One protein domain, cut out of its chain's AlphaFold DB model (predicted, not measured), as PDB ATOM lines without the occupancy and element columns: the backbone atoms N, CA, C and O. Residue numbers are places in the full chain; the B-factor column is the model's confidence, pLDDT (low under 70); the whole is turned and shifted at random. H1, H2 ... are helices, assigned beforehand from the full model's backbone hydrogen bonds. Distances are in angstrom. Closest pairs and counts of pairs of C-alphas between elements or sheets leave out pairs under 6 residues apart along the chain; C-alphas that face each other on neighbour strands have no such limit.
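AT A GLANCE: This is residues 90 to 132 of the 143 residues of an uncharacterized protein of Paramuricea clavata (UniProt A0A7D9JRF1). The two longer helices, H2 and H1, make the long sides of an open frame, running in nearly opposite directions with a gap between them. Residues 103 to 110 join them at one end of the frame, and the short helix H3 turns in at the other end of H2, on the same end of the frame as the first residues, 90 to 93. The printed part has 43 residues with three named helices, in the order H1, H2, H3, and no named strand; its class is all helix. The whole is compact, with a radius of gyration of the C-alphas of 10.3 A, and spans 27 by 20 by 18 A.

IN THESE COORDINATES: H2, the longest helix, holds residues 111 to 122 and runs 16.1 A from C-alpha 111 at (-43.940, 0.035, 23.665) to C-alpha 122 at (-39.473, 9.638, 11.539). H1 holds residues 94 to 102 and runs 12.3 A, beginning at C-alpha 94 at (-29.557, -2.521, 5.427). H3 holds residues 124 to 127 and measures 5.9 A.

HOW THE PARTS SIT: H2 and H3 are close but not clearly touching; their closest C-alphas, those of Phe 120 and Leu 127, are 7.1 A apart. H1 and H2 are apart, and so are H1 and H3. In H1 and H2 every O i to N i+4 pair is within hydrogen-bond range, while H3, with four residues, is too short for such a pair.

THE WHOLE: The two C-alphas farthest apart, those of Thr 110 and Lys 131, are 27.3 A apart. The printed part has no cut. The link from H2 to H3 is tight, with 1 residue, and that from H1 to H2 is short, with 8 residues. The mean pLDDT of the printed part is 75.9, and residues 90 to 91 and 123 to 132 are under 70.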
ATOM      1  N   GLU A  90     -22.877   7.593  10.882       62.53
ATOM      2  CA  GLU A  90     -22.841   6.587   9.843       62.53
ATOM      3  C   GLU A  90     -24.275   6.101   9.694       62.53
ATOM      4  O   GLU A  90     -24.988   5.868  10.678       62.53
ATOM      5  N   ALA A  91     -24.755   6.141   8.455       69.94
ATOM      6  CA  ALA A  91     -26.095   5.670   8.190       69.94
ATOM      7  C   ALA A  91     -26.111   4.179   8.512       69.94
ATOM      8  O   ALA A  91     -25.200   3.466   8.098       69.94
ATOM      9  N   ILE A  92     -27.143   3.748   9.228       75.25
ATOM     10  CA  ILE A  92     -27.384   2.332   9.468       75.25
ATOM     11  C   ILE A  92     -27.556   1.684   8.093       75.25
ATOM     12  O   ILE A  92     -28.373   2.138   7.285       75.25
ATOM     13  N   THR A  93     -26.727   0.687   7.819       80.81
ATOM     14  CA  THR A  93     -26.792  -0.128   6.604       80.81
ATOM     15  C   THR A  93     -27.995  -1.072   6.651       80.81
ATOM     16  O   THR A  93     -28.533  -1.349   7.721       80.81
ATOM     17  N   ASP A  94     -28.416  -1.594   5.497       81.12
ATOM     18  CA  ASP A  94     -29.557  -2.521   5.427       81.12
ATOM     19  C   ASP A  94     -29.309  -3.803   6.257       81.12
ATOM     20  O   ASP A  94     -30.231  -4.332   6.879       81.12
ATOM     21  N   ASP A  95     -28.052  -4.253   6.345       83.00
ATOM     22  CA  ASP A  95     -27.649  -5.411   7.155       83.00
ATOM     23  C   ASP A  95     -27.741  -5.121   8.662       83.00
ATOM     24  O   ASP A  95     -28.239  -5.938   9.442       83.00
ATOM     25  N   GLU A  96     -27.310  -3.932   9.089       81.69
ATOM     26  CA  GLU A  96     -27.451  -3.480  10.474       81.69
ATOM     27  C   GLU A  96     -28.921  -3.259  10.842       81.69
ATOM     28  O   GLU A  96     -29.337  -3.633  11.939       81.69
ATOM     29  N   GLU A  97     -29.734  -2.719   9.927       85.88
ATOM     30  CA  GLU A  97     -31.187  -2.635  10.092       85.88
ATOM     31  C   GLU A  97     -31.778  -4.042  10.283       85.88
ATOM     32  O   GLU A  97     -32.516  -4.275  11.246       85.88
ATOM     33  N   GLY A  98     -31.391  -5.014   9.451       84.31
ATOM     34  CA  GLY A  98     -31.780  -6.420   9.596       84.31
ATOM     35  C   GLY A  98     -31.378  -7.026  10.947       84.31
ATOM     36  O   GLY A  98     -32.147  -7.777  11.564       84.31
ATOM     37  N   LEU A  99     -30.212  -6.652  11.479       87.25
ATOM     38  CA  LEU A  99     -29.775  -7.065  12.811       87.25
ATOM     39  C   LEU A  99     -30.653  -6.461  13.919       87.25
ATOM     40  O   LEU A  99     -30.975  -7.146  14.891       87.25
ATOM     41  N   LEU A 100     -31.077  -5.203  13.783       87.75
ATOM     42  CA  LEU A 100     -31.978  -4.552  14.740       87.75
ATOM     43  C   LEU A 100     -33.368  -5.208  14.754       87.75
ATOM     44  O   LEU A 100     -33.949  -5.382  15.831       87.75
ATOM     45  N   TRP A 101     -33.874  -5.626  13.591       85.69
ATOM     46  CA  TRP A 101     -35.116  -6.396  13.473       85.69
ATOM     47  C   TRP A 101     -34.991  -7.796  14.084       85.69
ATOM     48  O   TRP A 101     -35.837  -8.196  14.884       85.69
ATOM     49  N   SER A 102     -33.920  -8.529  13.769       88.25
ATOM     50  CA  SER A 102     -33.716  -9.892  14.289       88.25
ATOM     51  C   SER A 102     -33.484  -9.928  15.802       88.25
ATOM     52  O   SER A 102     -33.991 -10.821  16.479       88.25
ATOM     53  N   LYS A 103     -32.802  -8.920  16.365       87.50
ATOM     54  CA  LYS A 103     -32.621  -8.757  17.819       87.50
ATOM     55  C   LYS A 103     -33.861  -8.215  18.539       87.50
ATOM     56  O   LYS A 103     -33.837  -8.092  19.760       87.50
ATOM     57  N   GLY A 104     -34.933  -7.882  17.814       85.44
ATOM     58  CA  GLY A 104     -36.165  -7.334  18.386       85.44
ATOM     59  C   GLY A 104     -36.010  -5.930  18.974       85.44
ATOM     60  O   GLY A 104     -36.820  -5.522  19.803       85.44
ATOM     61  N   LEU A 105     -34.976  -5.189  18.567       85.19
ATOM     62  CA  LEU A 105     -34.791  -3.782  18.936       85.19
ATOM     63  C   LEU A 105     -35.737  -2.871  18.140       85.19
ATOM     64  O   LEU A 105     -36.108  -1.802  18.622       85.19
ATOM     65  N   LEU A 106     -36.158  -3.326  16.956       87.75
ATOM     66  CA  LEU A 106     -37.256  -2.770  16.168       87.75
ATOM     67  C   LEU A 106     -38.425  -3.764  16.128       87.75
ATOM     68  O   LEU A 106     -38.240  -4.977  16.245       87.75
ATOM     69  N   GLY A 107     -39.635  -3.237  15.983       86.88
ATOM     70  CA  GLY A 107     -40.892  -3.971  16.004       86.88
ATOM     71  C   GLY A 107     -41.926  -3.353  16.937       86.88
ATOM     72  O   GLY A 107     -41.767  -2.257  17.468       86.88
ATOM     73  N   ASP A 108     -43.001  -4.095  17.138       85.75
ATOM     74  CA  ASP A 108     -44.218  -3.715  17.858       85.75
ATOM     75  C   ASP A 108     -44.440  -4.543  19.133       85.75
ATOM     76  O   ASP A 108     -45.411  -4.338  19.857       85.75
ATOM     77  N   LYS A 109     -43.505  -5.446  19.452       83.88
ATOM     78  CA  LYS A 109     -43.604  -6.379  20.586       83.88
ATOM     79  C   LYS A 109     -43.692  -5.689  21.948       83.88
ATOM     80  O   LYS A 109     -44.284  -6.234  22.872       83.88
ATOM     81  N   THR A 110     -43.072  -4.517  22.095       88.00
ATOM     82  CA  THR A 110     -43.151  -3.697  23.312       88.00
ATOM     83  C   THR A 110     -43.286  -2.223  22.946       88.00
ATOM     84  O   THR A 110     -42.839  -1.799  21.878       88.00
ATOM     85  N   ALA A 111     -43.837  -1.414  23.855       85.19
ATOM     86  CA  ALA A 111     -43.940   0.035  23.665       85.19
ATOM     87  C   ALA A 111     -42.571   0.690  23.399       85.19
ATOM     88  O   ALA A 111     -42.468   1.614  22.595       85.19
ATOM     89  N   GLN A 112     -41.505   0.182  24.020       81.38
ATOM     90  CA  GLN A 112     -40.144   0.676  23.820       81.38
ATOM     91  C   GLN A 112     -39.610   0.335  22.419       81.38
ATOM     92  O   GLN A 112     -39.083   1.216  21.743       81.38
ATOM     93  N   CYS A 113     -39.820  -0.899  21.946       83.81
ATOM     94  CA  CYS A 113     -39.493  -1.298  20.571       83.81
ATOM     95  C   CYS A 113     -40.273  -0.462  19.549       83.81
ATOM     96  O   CYS A 113     -39.711  -0.020  18.546       83.81
ATOM     97  N   LEU A 114     -41.546  -0.173  19.832       87.69
ATOM     98  CA  LEU A 114     -42.383   0.642  18.961       87.69
ATOM     99  C   LEU A 114     -41.865   2.083  18.879       87.69
ATOM    100  O   LEU A 114     -41.743   2.627  17.785       87.69
ATOM    101  N   VAL A 115     -41.478   2.687  20.008       87.81
ATOM    102  CA  VAL A 115     -40.854   4.020  20.035       87.81
ATOM    103  C   VAL A 115     -39.542   4.036  19.250       87.81
ATOM    104  O   VAL A 115     -39.318   4.966  18.477       87.81
ATOM    105  N   TYR A 116     -38.692   3.015  19.390       87.00
ATOM    106  CA  TYR A 116     -37.451   2.898  18.614       87.00
ATOM    107  C   TYR A 116     -37.715   2.775  17.115       87.00
ATOM    108  O   TYR A 116     -37.068   3.455  16.318       87.00
ATOM    109  N   THR A 117     -38.724   1.994  16.742       87.12
ATOM    110  CA  THR A 117     -39.169   1.826  15.356       87.12
ATOM    111  C   THR A 117     -39.670   3.140  14.778       87.12
ATOM    112  O   THR A 117     -39.174   3.602  13.753       87.12
ATOM    113  N   ILE A 118     -40.583   3.813  15.475       87.38
ATOM    114  CA  ILE A 118     -41.116   5.116  15.074       87.38
ATOM    115  C   ILE A 118     -39.985   6.144  14.951       87.38
ATOM    116  O   ILE A 118     -39.900   6.855  13.951       87.38
ATOM    117  N   TYR A 119     -39.075   6.198  15.922       83.12
ATOM    118  CA  TYR A 119     -37.937   7.113  15.896       83.12
ATOM    119  C   TYR A 119     -37.037   6.876  14.674       83.12
ATOM    120  O   TYR A 119     -36.660   7.839  14.001       83.12
ATOM    121  N   PHE A 120     -36.758   5.610  14.350       80.88
ATOM    122  CA  PHE A 120     -35.962   5.194  13.195       80.88
ATOM    123  C   PHE A 120     -36.608   5.568  11.844       80.88
ATOM    124  O   PHE A 120     -35.895   5.903  10.894       80.88
ATOM    125  N   TYR A 121     -37.943   5.573  11.736       78.88
ATOM    126  CA  TYR A 121     -38.666   5.988  10.519       78.88
ATOM    127  C   TYR A 121     -38.932   7.497  10.420       78.88
ATOM    128  O   TYR A 121     -38.874   8.043   9.319       78.88
ATOM    129  N   ILE A 122     -39.151   8.198  11.535       81.50
ATOM    130  CA  ILE A 122     -39.473   9.638  11.539       81.50
ATOM    131  C   ILE A 122     -38.232  10.530  11.401       81.50
ATOM    132  O   ILE A 122     -38.346  11.656  10.915       81.50
ATOM    133  N   HIS A 123     -37.038  10.058  11.781       67.94
ATOM    134  CA  HIS A 123     -35.813  10.872  11.780       67.94
ATOM    135  C   HIS A 123     -34.807  10.451  10.686       67.94
ATOM    136  O   HIS A 123     -33.702   9.994  10.999       67.94
ATOM    137  N   PRO A 124     -35.109  10.669   9.387       56.75
ATOM    138  CA  PRO A 124     -34.249  10.251   8.277       56.75
ATOM    139  C   PRO A 124     -32.886  10.956   8.277       56.75
ATOM    140  O   PRO A 124     -31.895  10.395   7.826       56.75
ATOM    141  N   ARG A 125     -32.785  12.157   8.862       50.22
ATOM    142  CA  ARG A 125     -31.532  12.937   8.902       50.22
ATOM    143  C   ARG A 125     -30.442  12.359   9.813       50.22
ATOM    144  O   ARG A 125     -29.327  12.876   9.788       50.22
ATOM    145  N   SER A 126     -30.745  11.347  10.630       52.81
ATOM    146  CA  SER A 126     -29.786  10.807  11.600       52.81
ATOM    147  C   SER A 126     -29.295   9.393  11.300       52.81
ATOM    148  O   SER A 126     -28.264   9.056  11.871       52.81
ATOM    149  N   LEU A 127     -30.011   8.573  10.519       53.69
ATOM    150  CA  LEU A 127     -29.732   7.127  10.451       53.69
ATOM    151  C   LEU A 127     -29.959   6.465   9.079       53.69
ATOM    152  O   LEU A 127     -29.561   5.318   8.934       53.69
ATOM    153  N   ARG A 128     -30.552   7.130   8.069       50.59
ATOM    154  CA  ARG A 128     -30.757   6.528   6.734       50.59
ATOM    155  C   ARG A 128     -30.402   7.476   5.592       50.59
ATOM    156  O   ARG A 128     -30.880   8.607   5.543       50.59
ATOM    157  N   LYS A 129     -29.609   6.996   4.628       49.72
ATOM    158  CA  LYS A 129     -29.433   7.652   3.323       49.72
ATOM    159  C   LYS A 129     -30.666   7.313   2.482       49.72
ATOM    160  O   LYS A 129     -30.902   6.166   2.139       49.72
ATOM    161  N   THR A 130     -31.508   8.308   2.247       44.00
ATOM    162  CA  THR A 130     -32.839   8.197   1.632       44.00
ATOM    163  C   THR A 130     -32.918   7.286   0.400       44.00
ATOM    164  O   THR A 130     -32.251   7.559  -0.595       44.00
ATOM    165  N   LYS A 131     -33.871   6.344   0.398       41.22
ATOM    166  CA  LYS A 131     -34.716   6.029  -0.769       41.22
ATOM    167  C   LYS A 131     -36.174   5.862  -0.322       41.22
ATOM    168  O   LYS A 131     -36.446   5.497   0.817       41.22
ATOM    169  N   SER A 132     -37.081   6.246  -1.216       42.47
ATOM    170  CA  SER A 132     -38.534   6.372  -1.053       42.47
ATOM    171  C   SER A 132     -39.189   5.305  -0.174       42.47
ATOM    172  O   SER A 132     -39.085   4.107  -0.432       42.47
TER     173      SER A 132